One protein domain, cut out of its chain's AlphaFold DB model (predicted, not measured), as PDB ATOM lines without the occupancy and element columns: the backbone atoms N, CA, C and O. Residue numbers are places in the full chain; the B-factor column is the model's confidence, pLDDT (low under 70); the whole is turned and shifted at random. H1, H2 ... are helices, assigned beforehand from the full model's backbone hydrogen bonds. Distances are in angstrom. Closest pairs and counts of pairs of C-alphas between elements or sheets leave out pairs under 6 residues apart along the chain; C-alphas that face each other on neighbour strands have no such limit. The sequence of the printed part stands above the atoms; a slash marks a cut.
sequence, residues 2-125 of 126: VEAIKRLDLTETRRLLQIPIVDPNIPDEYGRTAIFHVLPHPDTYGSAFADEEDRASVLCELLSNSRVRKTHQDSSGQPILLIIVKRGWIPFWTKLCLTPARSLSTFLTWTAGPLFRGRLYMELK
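AT A GLANCE: This is residues 2 to 125 of the 126 residues of an uncharacterized protein of Candidatus Bathyarchaeota archaeon (UniProt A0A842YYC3). The longest helix, H4, is the core of a compact cluster of short helices: H2 lies side by side with it, H6 crosses it, and H3 packs on it with H1 next to H3. H5, H7 and H8 follow more loosely, with H8 at the far end of the long axis from H2. The printed part has 124 residues with eight named helices, H1 to H8, and no named strand, all helix. It is compact and rounded, with a radius of gyration of the C-alphas of 14.4 A and spans of 38 by 32 by 31 A.

HOW THE PARTS SIT: The hub is H4, residues 52 to 64. It touches H2, residues 10 to 18, at C-alphas 58 and 10, 5.5 A, a shallow tilt of 14 degrees, the same way. It touches H6, residues 90 to 98, at C-alphas 56 and 92, 4.9 A, a steep tilt of 49 degrees, the same way. It touches H3, residues 34 to 38, at C-alphas 55 and 38, 6.0 A. H1, residues 2 to 6, touches H3 at C-alphas 2 and 34, 5.1 A, and H2 only at the corner, at C-alphas 4 and 13, 5.8 A. H5, residues 80 to 86, is close to H3 but not clearly touching, C-alphas 80 and 36 being 6.3 A apart. H7, residues 104 to 111, and H8, residues 117 to 123, are close but not clearly touching, at C-alphas 108 and 117, 7.9 A. Every O i to N i+4 pair is within hydrogen-bond range in H1, H2, H4, H5, H6 and H7; H3 has 0 of 1 and H8 0 of 3, against 2 of 2 and 1 of 4 for i+3.

IN THESE COORDINATES: H4 is 18.0 A long, from (176.044, 129.187, 249.047) at C-alpha 52; H2 is 12.4 A and H6 12.3 A. H8 ends at C-alpha 123, (193.712, 128.233, 237.681).

THE WHOLE: The C-alphas of Ile 21 and Lys 125, the farthest apart, are 43.3 A apart. The printed part has no cut. The links H2 to H3, H3 to H4 and H4 to H5 are long. Residues 40 to 50, 90 to 91 and 95 to 125 have pLDDT under 70.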
ATOM      1  N   VAL A   2     169.882 146.322 249.871       78.88
ATOM      2  CA  VAL A   2     171.003 145.663 250.576       78.88
ATOM      3  C   VAL A   2     170.527 144.702 251.672       78.88
ATOM      4  O   VAL A   2     171.025 143.589 251.762       78.88
ATOM      5  N   GLU A   3     169.520 145.091 252.456       78.12
ATOM      6  CA  GLU A   3     168.961 144.238 253.514       78.12
ATOM      7  C   GLU A   3     168.315 142.946 252.980       78.12
ATOM      8  O   GLU A   3     168.501 141.883 253.560       78.12
ATOM      9  N   ALA A   4     167.624 143.002 251.835       79.81
ATOM     10  CA  ALA A   4     167.053 141.814 251.192       79.81
ATOM     11  C   ALA A   4     168.153 140.863 250.692       79.81
ATOM     12  O   ALA A   4     168.056 139.651 250.864       79.81
ATOM     13  N   ILE A   5     169.246 141.424 250.159       82.19
ATOM     14  CA  ILE A   5     170.424 140.656 249.743       82.19
ATOM     15  C   ILE A   5     171.118 140.013 250.943       82.19
ATOM     16  O   ILE A   5     171.507 138.856 250.861       82.19
ATOM     17  N   LYS A   6     171.251 140.720 252.072       77.62
ATOM     18  CA  LYS A   6     171.837 140.151 253.298       77.62
ATOM     19  C   LYS A   6     171.039 138.952 253.818       77.62
ATOM     20  O   LYS A   6     171.628 138.041 254.387       77.62
ATOM     21  N   ARG A   7     169.723 138.950 253.601       78.81
ATOM     22  CA  ARG A   7     168.814 137.848 253.953       78.81
ATOM     23  C   ARG A   7     168.746 136.740 252.898       78.81
ATOM     24  O   ARG A   7     168.049 135.763 253.128       78.81
ATOM     25  N   LEU A   8     169.437 136.896 251.762       76.44
ATOM     26  CA  LEU A   8     169.355 136.018 250.586       76.44
ATOM     27  C   LEU A   8     167.936 135.814 250.042       76.44
ATOM     28  O   LEU A   8     167.641 134.809 249.402       76.44
ATOM     29  N   ASP A   9     167.057 136.795 250.239       83.56
ATOM     30  CA  ASP A   9     165.697 136.713 249.725       83.56
ATOM     31  C   ASP A   9     165.685 137.045 248.227       83.56
ATOM     32  O   ASP A   9     165.668 138.211 247.815       83.56
ATOM     33  N   LEU A  10     165.722 136.002 247.395       82.19
ATOM     34  CA  LEU A  10     165.685 136.124 245.937       82.19
ATOM     35  C   LEU A  10     164.398 136.804 245.451       82.19
ATOM     36  O   LEU A  10     164.442 137.610 244.519       82.19
ATOM     37  N   THR A  11     163.259 136.501 246.075       86.25
ATOM     38  CA  THR A  11     161.951 137.018 245.653       86.25
ATOM     39  C   THR A  11     161.874 138.515 245.901       86.25
ATOM     40  O   THR A  11     161.505 139.280 245.005       86.25
ATOM     41  N   GLU A  12     162.282 138.944 247.091       86.62
ATOM     42  CA  GLU A  12     162.297 140.354 247.456       86.62
ATOM     43  C   GLU A  12     163.365 141.122 246.671       86.62
ATOM     44  O   GLU A  12     163.096 142.205 246.151       86.62
ATOM     45  N   THR A  13     164.547 140.534 246.465       84.88
ATOM     46  CA  THR A  13     165.590 141.111 245.600       84.88
ATOM     47  C   THR A  13     165.057 141.344 244.185       84.88
ATOM     48  O   THR A  13     165.235 142.426 243.624       84.88
ATOM     49  N   ARG A  14     164.346 140.366 243.611       86.25
ATOM     50  CA  ARG A  14     163.757 140.475 242.272       86.25
ATOM     51  C   ARG A  14     162.682 141.555 242.200       86.25
ATOM     52  O   ARG A  14     162.676 142.337 241.251       86.25
ATOM     53  N   ARG A  15     161.808 141.639 243.209       87.69
ATOM     54  CA  ARG A  15     160.797 142.704 243.311       87.69
ATOM     55  C   ARG A  15     161.448 144.078 243.382       87.69
ATOM     56  O   ARG A  15     161.100 144.959 242.603       87.69
ATOM     57  N   LEU A  16     162.443 144.247 244.246       86.50
ATOM     58  CA  LEU A  16     163.157 145.511 244.406       86.50
ATOM     59  C   LEU A  16     163.889 145.932 243.124       86.50
ATOM     60  O   LEU A  16     163.892 147.113 242.789       86.50
ATOM     61  N   LEU A  17     164.445 144.985 242.364       86.06
ATOM     62  CA  LEU A  17     165.073 145.257 241.063       86.06
ATOM     63  C   LEU A  17     164.090 145.725 239.980       86.06
ATOM     64  O   LEU A  17     164.502 146.415 239.040       86.06
ATOM     65  N   GLN A  18     162.812 145.354 240.093       87.62
ATOM     66  CA  GLN A  18     161.752 145.780 239.176       87.62
ATOM     67  C   GLN A  18     161.225 147.187 239.489       87.62
ATOM     68  O   GLN A  18     160.627 147.813 238.618       87.62
ATOM     69  N   ILE A  19     161.472 147.717 240.692       89.38
ATOM     70  CA  ILE A  19     161.028 149.062 241.075       89.38
ATOM     71  C   ILE A  19     161.964 150.107 240.434       89.38
ATOM     72  O   ILE A  19     163.162 150.125 240.741       89.38
ATOM     73  N   PRO A  20     161.466 151.019 239.574       85.00
ATOM     74  CA  PRO A  20     162.310 151.986 238.861       85.00
ATOM     75  C   PRO A  20     163.046 152.963 239.783       85.00
ATOM     76  O   PRO A  20     164.151 153.396 239.475       85.00
ATOM     77  N   ILE A  21     162.444 153.283 240.930       88.00
ATOM     78  CA  ILE A  21     162.977 154.240 241.910       88.00
ATOM     79  C   ILE A  21     164.135 153.629 242.719       88.00
ATOM     80  O   ILE A  21     164.984 154.348 243.236       88.00
ATOM     81  N   VAL A  22     164.207 152.297 242.815       87.19
ATOM     82  CA  VAL A  22     165.286 151.613 243.536       87.19
ATOM     83  C   VAL A  22     166.505 151.530 242.629       87.19
ATOM     84  O   VAL A  22     166.487 150.788 241.647       87.19
ATOM     85  N   ASP A  23     167.566 152.266 242.950       87.19
ATOM     86  CA  ASP A  23     168.855 152.138 242.268       87.19
ATOM     87  C   ASP A  23     169.722 151.059 242.953       87.19
ATOM     88  O   ASP A  23     170.121 151.227 244.110       87.19
ATOM     89  N   PRO A  24     170.029 149.931 242.276       86.31
ATOM     90  CA  PRO A  24     170.862 148.872 242.846       86.31
ATOM     91  C   PRO A  24     172.356 149.234 242.918       86.31
ATOM     92  O   PRO A  24     173.143 148.458 243.464       86.31
ATOM     93  N   ASN A  25     172.764 150.377 242.359       88.06
ATOM     94  CA  ASN A  25     174.163 150.802 242.278       88.06
ATOM     95  C   ASN A  25     174.571 151.809 243.345       88.06
ATOM     96  O   ASN A  25     175.702 152.290 243.291       88.06
ATOM     97  N   ILE A  26     173.678 152.134 244.280       88.88
ATOM     98  CA  ILE A  26     174.007 153.005 245.405       88.88
ATOM     99  C   ILE A  26     175.099 152.308 246.233       88.88
ATOM    100  O   ILE A  26     174.867 151.184 246.697       88.88
ATOM    101  N   PRO A  27     176.290 152.917 246.369       88.31
ATOM    102  CA  PRO A  27     177.342 152.379 247.212       88.31
ATOM    103  C   PRO A  27     177.054 152.671 248.688       88.31
ATOM    104  O   PRO A  27     176.461 153.697 249.026       88.31
ATOM    105  N   ASP A  28     177.499 151.776 249.560       85.81
ATOM    106  CA  ASP A  28     177.609 152.033 250.992       85.81
ATOM    107  C   ASP A  28     178.846 152.897 251.321       85.81
ATOM    108  O   ASP A  28     179.584 153.348 250.439       85.81
ATOM    109  N   GLU A  29     179.093 153.115 252.613       86.44
ATOM    110  CA  GLU A  29     180.255 153.858 253.123       86.44
ATOM    111  C   GLU A  29     181.615 153.244 252.736       86.44
ATOM    112  O   GLU A  29     182.636 153.928 252.754       86.44
ATOM    113  N   TYR A  30     181.634 151.975 252.317       81.81
ATOM    114  CA  TYR A  30     182.817 151.253 251.853       81.81
ATOM    115  C   TYR A  30     182.916 151.197 250.323       81.81
ATOM    116  O   TYR A  30     183.747 150.449 249.790       81.81
ATOM    117  N   GLY A  31     182.082 151.943 249.591       83.19
ATOM    118  CA  GLY A  31     182.039 151.894 248.130       83.19
ATOM    119  C   GLY A  31     181.433 150.596 247.587       83.19
ATOM    120  O   GLY A  31     181.638 150.253 246.427       83.19
ATOM    121  N   ARG A  32     180.732 149.818 248.414       84.75
ATOM    122  CA  ARG A  32     180.153 148.530 248.029       84.75
ATOM    123  C   ARG A  32     178.713 148.739 247.616       84.75
ATOM    124  O   ARG A  32     177.890 149.228 248.379       84.75
ATOM    125  N   THR A  33     178.389 148.353 246.392       87.44
ATOM    126  CA  THR A  33     176.998 148.334 245.936       87.44
ATOM    127  C   THR A  33     176.279 147.084 246.424       87.44
ATOM    128  O   THR A  33     176.887 146.147 246.946       87.44
ATOM    129  N   ALA A  34     174.970 147.027 246.180       85.25
ATOM    130  CA  ALA A  34     174.112 145.899 246.530       85.25
ATOM    131  C   ALA A  34     174.723 144.530 246.154       85.25
ATOM    132  O   ALA A  34     174.680 143.592 246.948       85.25
ATOM    133  N   ILE A  35     175.373 144.433 244.989       84.50
ATOM    134  CA  ILE A  35     175.974 143.189 244.495       84.50
ATOM    135  C   ILE A  35     177.147 142.687 245.357       84.50
ATOM    136  O   ILE A  35     177.329 141.478 245.488       84.50
ATOM    137  N   PHE A  36     177.904 143.573 246.011       82.81
ATOM    138  CA  PHE A  36     179.020 143.180 246.882       82.81
ATOM    139  C   PHE A  36     178.550 142.508 248.170       82.81
ATOM    140  O   PHE A  36     179.254 141.652 248.698       82.81
ATOM    141  N   HIS A  37     177.353 142.843 248.653       82.00
ATOM    142  CA  HIS A  37     176.795 142.242 249.865       82.00
ATOM    143  C   HIS A  37     176.324 140.800 249.668       82.00
ATOM    144  O   HIS A  37     176.067 140.108 250.652       82.00
ATOM    145  N   VAL A  38     176.249 140.318 248.422       81.62
ATOM    146  CA  VAL A  38     176.009 138.895 248.160       81.62
ATOM    147  C   VAL A  38     177.207 138.064 248.612       81.62
ATOM    148  O   VAL A  38     177.031 136.926 249.043       81.62
ATOM    149  N   LEU A  39     178.418 138.627 248.566       78.69
ATOM    150  CA  LEU A  39     179.642 137.925 248.932       78.69
ATOM    151  C   LEU A  39     179.758 137.769 250.455       78.69
ATOM    152  O   LEU A  39     179.456 138.710 251.190       78.69
ATOM    153  N   PRO A  40     180.215 136.607 250.957       68.81
ATOM    154  CA  PRO A  40     180.460 136.423 252.384       68.81
ATOM    155  C   PRO A  40     181.505 137.436 252.838       68.81
ATOM    156  O   PRO A  40     182.637 137.373 252.383       68.81
ATOM    157  N   HIS A  41     181.195 138.386 253.717       65.25
ATOM    158  CA  HIS A  41     182.269 139.148 254.354       65.25
ATOM    159  C   HIS A  41     182.827 138.311 255.510       65.25
ATOM    160  O   HIS A  41     182.014 137.776 256.265       65.25
ATOM    161  N   PRO A  42     184.158 138.194 255.679       56.22
ATOM    162  CA  PRO A  42     184.729 137.514 256.844       56.22
ATOM    163  C   PRO A  42     184.187 138.094 258.157       56.22
ATOM    164  O   PRO A  42     183.951 137.349 259.090       56.22
ATOM    165  N   ASP A  43     183.881 139.392 258.188       53.97
ATOM    166  CA  ASP A  43     183.355 140.061 259.386       53.97
ATOM    167  C   ASP A  43     181.839 139.893 259.575       53.97
ATOM    168  O   ASP A  43     181.296 140.216 260.628       53.97
ATOM    169  N   THR A  44     181.119 139.374 258.576       54.44
ATOM    170  CA  THR A  44     179.694 139.045 258.710       54.44
ATOM    171  C   THR A  44     179.567 137.611 259.225       54.44
ATOM    172  O   THR A  44     179.035 136.729 258.555       54.44
ATOM    173  N   TYR A  45     180.061 137.389 260.447       41.44
ATOM    174  CA  TYR A  45     180.048 136.125 261.205       41.44
ATOM    175  C   TYR A  45     178.637 135.611 261.586       41.44
ATOM    176  O   TYR A  45     178.489 134.790 262.483       41.44
ATOM    177  N   GLY A  46     177.577 136.081 260.921       43.56
ATOM    178  CA  GLY A  46     176.187 135.781 261.278       43.56
ATOM    179  C   GLY A  46     175.462 134.786 260.372       43.56
ATOM    180  O   GLY A  46     174.379 134.344 260.731       43.56
ATOM    181  N   SER A  47     176.011 134.420 259.207       46.19
ATOM    182  CA  SER A  47     175.316 133.527 258.262       46.19
ATOM    183  C   SER A  47     176.128 132.267 257.941       46.19
ATOM    184  O   SER A  47     176.270 131.873 256.784       46.19
ATOM    185  N   ALA A  48     176.643 131.609 258.980       45.09
ATOM    186  CA  ALA A  48     177.336 130.318 258.889       45.09
ATOM    187  C   ALA A  48     176.491 129.178 258.261       45.09
ATOM    188  O   ALA A  48     176.999 128.076 258.093       45.09
ATOM    189  N   PHE A  49     175.231 129.439 257.889       45.91
ATOM    190  CA  PHE A  49     174.298 128.472 257.301       45.91
ATOM    191  C   PHE A  49     173.534 129.000 256.081       45.91
ATOM    192  O   PHE A  49     172.554 128.394 255.670       45.91
ATOM    193  N   ALA A  50     173.916 130.150 255.524       55.69
ATOM    194  CA  ALA A  50     173.211 130.664 254.357       55.69
ATOM    195  C   ALA A  50     173.731 129.933 253.113       55.69
ATOM    196  O   ALA A  50     174.890 130.139 252.738       55.69
ATOM    197  N   ASP A  51     172.892 129.059 252.545       71.88
ATOM    198  CA  ASP A  51     173.221 128.171 251.432       71.88
ATOM    199  C   ASP A  51     173.975 128.939 250.345       71.88
ATOM    200  O   ASP A  51     173.470 129.896 249.752       71.88
ATOM    201  N   GLU A  52     175.224 128.544 250.081       74.12
ATOM    202  CA  GLU A  52     176.044 129.187 249.047       74.12
ATOM    203  C   GLU A  52     175.348 129.161 247.678       74.12
ATOM    204  O   GLU A  52     175.576 130.027 246.830       74.12
ATOM    205  N   GLU A  53     174.449 128.199 247.486       75.62
ATOM    206  CA  GLU A  53     173.581 128.085 246.327       75.62
ATOM    207  C   GLU A  53     172.548 129.218 246.216       75.62
ATOM    208  O   GLU A  53     172.331 129.745 245.117       75.62
ATOM    209  N   ASP A  54     171.948 129.655 247.322       78.75
ATOM    210  CA  ASP A  54     171.032 130.800 247.338       78.75
ATOM    211  C   ASP A  54     171.786 132.088 247.018       78.75
ATOM    212  O   ASP A  54     171.333 132.915 246.221       78.75
ATOM    213  N   ARG A  55     173.011 132.213 247.536       79.31
ATOM    214  CA  ARG A  55     173.907 133.337 247.223       79.31
ATOM    215  C   ARG A  55     174.255 133.372 245.744       79.31
ATOM    216  O   ARG A  55     174.166 134.429 245.120       79.31
ATOM    217  N   ALA A  56     174.610 132.222 245.173       79.50
ATOM    218  CA  ALA A  56     174.868 132.096 243.747       79.50
ATOM    219  C   ALA A  56     173.623 132.471 242.925       79.50
ATOM    220  O   ALA A  56     173.744 133.192 241.938       79.50
ATOM    221  N   SER A  57     172.425 132.068 243.360       82.88
ATOM    222  CA  SER A  57     171.158 132.413 242.695       82.88
ATOM    223  C   SER A  57     170.889 133.918 242.699       82.88
ATOM    224  O   SER A  57     170.623 134.503 241.648       82.88
ATOM    225  N   VAL A  58     171.019 134.567 243.860       83.50
ATOM    226  CA  VAL A  58     170.858 136.021 244.007       83.50
ATOM    227  C   VAL A  58     171.899 136.771 243.175       83.50
ATOM    228  O   VAL A  58     171.568 137.739 242.487       83.50
ATOM    229  N   LEU A  59     173.152 136.307 243.178       83.81
ATOM    230  CA  LEU A  59     174.217 136.891 242.368       83.81
ATOM    231  C   LEU A  59     173.919 136.760 240.869       83.81
ATOM    232  O   LEU A  59     174.067 137.732 240.129       83.81
ATOM    233  N   CYS A  60     173.468 135.591 240.413       81.94
ATOM    234  CA  CYS A  60     173.058 135.370 239.029       81.94
ATOM    235  C   CYS A  60     171.899 136.291 238.619       81.94
ATOM    236  O   CYS A  60     171.945 136.851 237.522       81.94
ATOM    237  N   GLU A  61     170.903 136.508 239.482       84.56
ATOM    238  CA  GLU A  61     169.784 137.422 239.208       84.56
ATOM    239  C   GLU A  61     170.264 138.877 239.089       84.56
ATOM    240  O   GLU A  61     169.943 139.579 238.125       84.56
ATOM    241  N   LEU A  62     171.124 139.320 240.012       84.31
ATOM    242  CA  LEU A  62     171.726 140.654 239.975       84.31
ATOM    243  C   LEU A  62     172.577 140.859 238.720       84.31
ATOM    244  O   LEU A  62     172.479 141.895 238.067       84.31
ATOM    245  N   LEU A  63     173.378 139.866 238.333       82.25
ATOM    246  CA  LEU A  63     174.178 139.911 237.108       82.25
ATOM    247  C   LEU A  63     173.323 139.834 235.839       82.25
ATOM    248  O   LEU A  63     173.753 140.295 234.770       82.25
ATOM    249  N   SER A  64     172.148 139.217 235.913       83.88
ATOM    250  CA  SER A  64     171.198 139.138 234.803       83.88
ATOM    251  C   SER A  64     170.523 140.481 234.553       83.88
ATOM    252  O   SER A  64     170.295 140.830 233.394       83.88
ATOM    253  N   ASN A  65     170.316 141.274 235.604       83.44
ATOM    254  CA  ASN A  65     169.724 142.598 235.511       83.44
ATOM    255  C   ASN A  65     170.666 143.619 234.834       83.44
ATOM    256  O   ASN A  65     171.828 143.778 235.210       83.44
ATOM    257  N   SER A  66     170.159 144.341 233.832       84.44
ATOM    258  CA  SER A  66     170.921 145.349 233.081       84.44
ATOM    259  C   SER A  66     171.198 146.629 233.872       84.44
ATOM    260  O   SER A  66     172.154 147.335 233.560       84.44
ATOM    261  N   ARG A  67     170.399 146.921 234.907       85.56
ATOM    262  CA  ARG A  67     170.566 148.100 235.768       85.56
ATOM    263  C   ARG A  67     171.719 147.938 236.751       85.56
ATOM    264  O   ARG A  67     172.160 148.934 237.304       85.56
ATOM    265  N   VAL A  68     172.204 146.719 236.993       85.12
ATOM    266  CA  VAL A  68     173.273 146.451 237.962       85.12
ATOM    267  C   VAL A  68     174.645 146.628 237.313       85.12
ATOM    268  O   VAL A  68     174.999 145.966 236.332       85.12
ATOM    269  N   ARG A  69     175.464 147.507 237.894       83.00
ATOM    270  CA  ARG A  69     176.808 147.837 237.424       83.00
ATOM    271  C   ARG A  69     177.812 146.782 237.881       83.00
ATOM    272  O   ARG A  69     178.310 146.802 239.002       83.00
ATOM    273  N   LYS A  70     178.157 145.883 236.961       80.75
ATOM    274  CA  LYS A  70     179.061 144.737 237.192       80.75
ATOM    275  C   LYS A  70     180.535 145.136 237.299       80.75
ATOM    276  O   LYS A  70     181.336 144.411 237.872       80.75
ATOM    277  N   THR A  71     180.882 146.297 236.750       78.94
ATOM    278  CA  THR A  71     182.237 146.864 236.754       78.94
ATOM    279  C   THR A  71     182.502 147.762 237.963       78.94
ATOM    280  O   THR A  71     183.562 148.376 238.038       78.94
ATOM    281  N   HIS A  72     181.548 147.883 238.898       81.00
ATOM    282  CA  HIS A  72     181.746 148.675 240.109       81.00
ATOM    283  C   HIS A  72     182.901 148.098 240.938       81.00
ATOM    284  O   HIS A  72     183.047 146.878 241.042       81.00
ATOM    285  N   GLN A  73     183.715 148.988 241.496       84.94
ATOM    286  CA  GLN A  73     184.853 148.667 242.347       84.94
ATOM    287  C   GLN A  73     184.553 149.132 243.764       84.94
ATOM    288  O   GLN A  73     183.943 150.184 243.929       84.94
ATOM    289  N   ASP A  74     184.971 148.359 244.758       81.12
ATOM    290  CA  ASP A  74     184.880 148.795 246.150       81.12
ATOM    291  C   ASP A  74     185.869 149.937 246.459       81.12
ATOM    292  O   ASP A  74     186.667 150.352 245.615       81.12
ATOM    293  N   SER A  75     185.855 150.430 247.699       84.38
ATOM    294  CA  SER A  75     186.824 151.425 248.194       84.38
ATOM    295  C   SER A  75     188.295 151.003 248.072       84.38
ATOM    296  O   SER A  75     189.172 151.863 248.091       84.38
ATOM    297  N   SER A  76     188.589 149.708 247.902       81.25
ATOM    298  CA  SER A  76     189.943 149.192 247.653       81.25
ATOM    299  C   SER A  76     190.304 149.115 246.163       81.25
ATOM    300  O   SER A  76     191.378 148.628 245.806       81.25
ATOM    301  N   GLY A  77     189.412 149.571 245.276       82.19
ATOM    302  CA  GLY A  77     189.573 149.501 243.825       82.19
ATOM    303  C   GLY A  77     189.338 148.102 243.250       82.19
ATOM    304  O   GLY A  77     189.657 147.851 242.085       82.19
ATOM    305  N   GLN A  78     188.796 147.165 244.034       80.31
ATOM    306  CA  GLN A  78     188.599 145.791 243.588       80.31
ATOM    307  C   GLN A  78     187.221 145.612 242.948       80.31
ATOM    308  O   GLN A  78     186.199 145.859 243.593       80.31
ATOM    309  N   PRO A  79     187.154 145.142 241.688       82.94
ATOM    310  CA  PRO A  79     185.885 144.781 241.083       82.94
ATOM    311  C   PRO A  79     185.346 143.509 241.735       82.94
ATOM    312  O   PRO A  79     186.112 142.606 242.085       82.94
ATOM    313  N   ILE A  80     184.022 143.390 241.819       78.19
ATOM    314  CA  ILE A  80     183.369 142.248 242.475       78.19
ATOM    315  C   ILE A  80     183.853 140.889 241.948       78.19
ATOM    316  O   ILE A  80     184.035 139.940 242.708       78.19
ATOM    317  N   LEU A  81     184.137 140.808 240.650       75.75
ATOM    318  CA  LEU A  81     184.586 139.577 240.012       75.75
ATOM    319  C   LEU A  81     185.981 139.148 240.446       75.75
ATOM    320  O   LEU A  81     186.223 137.956 240.613       75.75
ATOM    321  N   LEU A  82     186.868 140.101 240.728       76.38
ATOM    322  CA  LEU A  82     188.163 139.780 241.314       76.38
ATOM    323  C   LEU A  82     188.002 139.198 242.721       76.38
ATOM    324  O   LEU A  82     188.733 138.283 243.091       76.38
ATOM    325  N   ILE A  83     187.039 139.702 243.492       77.19
ATOM    326  CA  ILE A  83     186.766 139.214 244.845       77.19
ATOM    327  C   ILE A  83     186.201 137.786 244.798       77.19
ATOM    328  O   ILE A  83     186.635 136.942 245.579       77.19
ATOM    329  N   ILE A  84     185.295 137.495 243.858       76.25
ATOM    330  CA  ILE A  84     184.744 136.146 243.631       76.25
ATOM    331  C   ILE A  84     185.851 135.151 243.262       76.25
ATOM    332  O   ILE A  84     185.906 134.057 243.824       76.25
ATOM    333  N   VAL A  85     186.754 135.544 242.354       76.69
ATOM    334  CA  VAL A  85     187.894 134.715 241.929       76.69
ATOM    335  C   VAL A  85     188.838 134.453 243.099       76.69
ATOM    336  O   VAL A  85     189.119 133.300 243.398       76.69
ATOM    337  N   LYS A  86     189.274 135.502 243.813       75.94
ATOM    338  CA  LYS A  86     190.199 135.379 244.956       75.94
ATOM    339  C   LYS A  86     189.682 134.459 246.060       75.94
ATOM    340  O   LYS A  86     190.477 133.912 246.813       75.94
ATOM    341  N   ARG A  87     188.362 134.343 246.192       72.94
ATOM    342  CA  ARG A  87     187.707 133.524 247.216       72.94
ATOM    343  C   ARG A  87     187.403 132.103 246.753       72.94
ATOM    344  O   ARG A  87     186.947 131.318 247.573       72.94
ATOM    345  N   GLY A  88     187.625 131.777 245.478       71.81
ATOM    346  CA  GLY A  88     187.395 130.434 244.948       71.81
ATOM    347  C   GLY A  88     185.938 129.985 245.067       71.81
ATOM    348  O   GLY A  88     185.676 128.867 245.491       71.81
ATOM    349  N   TRP A  89     184.972 130.852 244.744       75.25
ATOM    350  CA  TRP A  89     183.556 130.563 245.006       75.25
ATOM    351  C   TRP A  89     182.949 129.575 243.990       75.25
ATOM    352  O   TRP A  89     182.340 129.965 242.994       75.25
ATOM    353  N   ILE A  90     183.151 128.276 244.228       68.94
ATOM    354  CA  ILE A  90     182.780 127.171 243.323       68.94
ATOM    355  C   ILE A  90     181.284 127.163 242.949       68.94
ATOM    356  O   ILE A  90     181.003 127.045 241.754       68.94
ATOM    357  N   PRO A  91     180.319 127.353 243.877       69.56
ATOM    358  CA  PRO A  91     178.887 127.307 243.546       69.56
ATOM    359  C   PRO A  91     178.449 128.385 242.550       69.56
ATOM    360  O   PRO A  91     177.525 128.193 241.763       69.56
ATOM    361  N   PHE A  92     179.139 129.527 242.543       74.31
ATOM    362  CA  PHE A  92     178.920 130.556 241.537       74.31
ATOM    363  C   PHE A  92     179.391 130.091 240.156       74.31
ATOM    364  O   PHE A  92     178.667 130.254 239.176       74.31
ATOM    365  N   TRP A  93     180.580 129.488 240.071       70.38
ATOM    366  CA  TRP A  93     181.133 129.006 238.805       70.38
ATOM    367  C   TRP A  93     180.316 127.863 238.216       70.38
ATOM    368  O   TRP A  93     180.057 127.871 237.016       70.38
ATOM    369  N   THR A  94     179.851 126.921 239.037       70.44
ATOM    370  CA  THR A  94     178.987 125.830 238.567       70.44
ATOM    371  C   THR A  94     177.674 126.378 238.017       70.44
ATOM    372  O   THR A  94     177.293 126.036 236.898       70.44
ATOM    373  N   LYS A  95     177.022 127.302 238.729       69.94
ATOM    374  CA  LYS A  95     175.753 127.902 238.289       69.94
ATOM    375  C   LYS A  95     175.921 128.784 237.052       69.94
ATOM    376  O   LYS A  95     175.093 128.731 236.147       69.94
ATOM    377  N   LEU A  96     177.025 129.528 236.963       68.25
ATOM    378  CA  LEU A  96     177.368 130.332 235.791       68.25
ATOM    379  C   LEU A  96     177.630 129.454 234.557       68.25
ATOM    380  O   LEU A  96     177.113 129.747 233.481       68.25
ATOM    381  N   CYS A  97     178.374 128.355 234.709       63.56
ATOM    382  CA  CYS A  97     178.646 127.400 233.630       63.56
ATOM    383  C   CYS A  97     177.392 126.647 233.163       63.56
ATOM    384  O   CYS A  97     177.298 126.292 231.991       63.56
ATOM    385  N   LEU A  98     176.431 126.414 234.062       62.16
ATOM    386  CA  LEU A  98     175.163 125.751 233.748       62.16
ATOM    387  C   LEU A  98     174.129 126.692 233.111       62.16
ATOM    388  O   LEU A  98     173.171 126.217 232.504       62.16
ATOM    389  N   THR A  99     174.300 128.016 233.208       57.88
ATOM    390  CA  THR A  99     173.415 128.956 232.507       57.88
ATOM    391  C   THR A  99     173.768 129.044 231.013       57.88
ATOM    392  O   THR A  99     174.845 129.531 230.668       57.88
ATOM    393  N   PRO A 100     172.857 128.670 230.089       49.66
ATOM    394  CA  PRO A 100     173.155 128.570 228.652       49.66
ATOM    395  C   PRO A 100     173.407 129.920 227.957       49.66
ATOM    396  O   PRO A 100     173.731 129.959 226.774       49.66
ATOM    397  N   ALA A 101     173.248 131.045 228.663       48.06
ATOM    398  CA  ALA A 101     173.187 132.369 228.053       48.06
ATOM    399  C   ALA A 101     174.501 133.166 228.076       48.06
ATOM    400  O   ALA A 101     174.583 134.186 227.390       48.06
ATOM    401  N   ARG A 102     175.522 132.791 228.862       52.19
ATOM    402  CA  ARG A 102     176.737 133.619 228.998       52.19
ATOM    403  C   ARG A 102     177.985 132.766 229.181       52.19
ATOM    404  O   ARG A 102     178.346 132.398 230.289       52.19
ATOM    405  N   SER A 103     178.660 132.506 228.064       52.00
ATOM    406  CA  SER A 103     180.016 131.960 228.031       52.00
ATOM    407  C   SER A 103     180.921 132.682 229.039       52.00
ATOM    408  O   SER A 103     180.964 133.918 229.075       52.00
ATOM    409  N   LEU A 104     181.711 131.913 229.797       53.50
ATOM    410  CA  LEU A 104     182.828 132.422 230.601       53.50
ATOM    411  C   LEU A 104     183.716 133.385 229.797       53.50
ATOM    412  O   LEU A 104     184.245 134.337 230.360       53.50
ATOM    413  N   SER A 105     183.829 133.209 228.475       50.91
ATOM    414  CA  SER A 105     184.597 134.109 227.606       50.91
ATOM    415  C   SER A 105     184.002 135.517 227.515       50.91
ATOM    416  O   SER A 105     184.753 136.494 227.526       50.91
ATOM    417  N   THR A 106     182.673 135.659 227.487       55.62
ATOM    418  CA  THR A 106     181.986 136.962 227.500       55.62
ATOM    419  C   THR A 106     182.144 137.645 228.859       55.62
ATOM    420  O   THR A 106     182.265 138.860 228.958       55.62
ATOM    421  N   PHE A 107     182.195 136.849 229.923       53.72
ATOM    422  CA  PHE A 107     182.345 137.341 231.285       53.72
ATOM    423  C   PHE A 107     183.786 137.777 231.590       53.72
ATOM    424  O   PHE A 107     184.013 138.858 232.132       53.72
ATOM    425  N   LEU A 108     184.767 136.996 231.133       53.72
ATOM    426  CA  LEU A 108     186.188 137.329 231.202       53.72
ATOM    427  C   LEU A 108     186.532 138.539 230.334       53.72
ATOM    428  O   LEU A 108     187.355 139.349 230.739       53.72
ATOM    429  N   THR A 109     185.895 138.714 229.175       55.06
ATOM    430  CA  THR A 109     186.091 139.921 228.348       55.06
ATOM    431  C   THR A 109     185.508 141.182 228.984       55.06
ATOM    432  O   THR A 109     186.036 142.263 228.743       55.06
ATOM    433  N   TRP A 110     184.484 141.069 229.836       48.34
ATOM    434  CA  TRP A 110     183.926 142.210 230.575       48.34
ATOM    435  C   TRP A 110     184.805 142.667 231.745       48.34
ATOM    436  O   TRP A 110     184.754 143.834 232.126       48.34
ATOM    437  N   THR A 111     185.615 141.775 232.319       48.19
ATOM    438  CA  THR A 111     186.507 142.098 233.447       48.19
ATOM    439  C   THR A 111     187.961 142.277 233.065       48.19
ATOM    440  O   THR A 111     188.707 142.947 233.777       48.19
ATOM    441  N   ALA A 112     188.395 141.651 231.973       43.78
ATOM    442  CA  ALA A 112     189.780 141.652 231.558       43.78
ATOM    443  C   ALA A 112     190.036 142.749 230.525       43.78
ATOM    444  O   ALA A 112     190.001 142.521 229.316       43.78
ATOM    445  N   GLY A 113     190.465 143.911 231.018       44.25
ATOM    446  CA  GLY A 113     191.589 144.570 230.358       44.25
ATOM    447  C   GLY A 113     192.779 143.589 230.245       44.25
ATOM    448  O   GLY A 113     192.837 142.607 230.996       44.25
ATOM    449  N   PRO A 114     193.732 143.818 229.323       42.16
ATOM    450  CA  PRO A 114     194.726 142.835 228.858       42.16
ATOM    451  C   PRO A 114     195.568 142.130 229.943       42.16
ATOM    452  O   PRO A 114     196.160 141.091 229.672       42.16
ATOM    453  N   LEU A 115     195.572 142.624 231.183       45.38
ATOM    454  CA  LEU A 115     196.297 142.057 232.323       45.38
ATOM    455  C   LEU A 115     195.675 140.783 232.927       45.38
ATOM    456  O   LEU A 115     196.379 140.017 233.580       45.38
ATOM    457  N   PHE A 116     194.383 140.511 232.711       45.31
ATOM    458  CA  PHE A 116     193.695 139.386 233.376       45.31
ATOM    459  C   PHE A 116     193.673 138.074 232.583       45.31
ATOM    460  O   PHE A 116     193.377 137.024 233.158       45.31
ATOM    461  N   ARG A 117     194.030 138.097 231.290       47.50
ATOM    462  CA  ARG A 117     194.045 136.882 230.452       47.50
ATOM    463  C   ARG A 117     195.053 135.833 230.937       47.50
ATOM    464  O   ARG A 117     194.810 134.651 230.746       47.50
ATOM    465  N   GLY A 118     196.146 136.239 231.586       38.06
ATOM    466  CA  GLY A 118     197.215 135.317 231.988       38.06
ATOM    467  C   GLY A 118     196.940 134.504 233.259       38.06
ATOM    468  O   GLY A 118     197.382 133.365 233.351       38.06
ATOM    469  N   ARG A 119     196.211 135.059 234.240       39.50
ATOM    470  CA  ARG A 119     196.050 134.418 235.564       39.50
ATOM    471  C   ARG A 119     194.838 133.497 235.670       39.50
ATOM    472  O   ARG A 119     194.941 132.446 236.284       39.50
ATOM    473  N   LEU A 120     193.724 133.844 235.024       43.94
ATOM    474  CA  LEU A 120     192.511 133.014 235.047       43.94
ATOM    475  C   LEU A 120     192.640 131.744 234.192       43.94
ATOM    476  O   LEU A 120     192.060 130.723 234.536       43.94
ATOM    477  N   TYR A 121     193.456 131.768 233.133       42.03
ATOM    478  CA  TYR A 121     193.747 130.574 232.327       42.03
ATOM    479  C   TYR A 121     194.627 129.535 233.043       42.03
ATOM    480  O   TYR A 121     194.650 128.382 232.623       42.03
ATOM    481  N   MET A 122     195.360 129.925 234.094       37.41
ATOM    482  CA  MET A 122     196.232 129.014 234.844       37.41
ATOM    483  C   MET A 122     195.483 128.267 235.958       37.41
ATOM    484  O   MET A 122     195.801 127.110 236.198       37.41
ATOM    485  N   GLU A 123     194.478 128.879 236.595       37.06
ATOM    486  CA  GLU A 123     193.712 128.233 237.681       37.06
ATOM    487  C   GLU A 123     192.455 127.477 237.220       37.06
ATOM    488  O   GLU A 123     191.902 126.696 237.984       37.06
ATOM    489  N   LEU A 124     192.011 127.656 235.971       37.78
ATOM    490  CA  LEU A 124     190.870 126.926 235.389       37.78
ATOM    491  C   LEU A 124     191.283 125.731 234.512       37.78
ATOM    492  O   LEU A 124     190.456 125.199 233.767       37.78
ATOM    493  N   LYS A 125     192.549 125.297 234.578       30.62
ATOM    494  CA  LYS A 125     192.941 124.002 234.013       30.62
ATOM    495  C   LYS A 125     192.444 122.891 234.938       30.62
ATOM    496  O   LYS A 125     193.059 122.624 235.965       30.62
TER     497      LYS A 125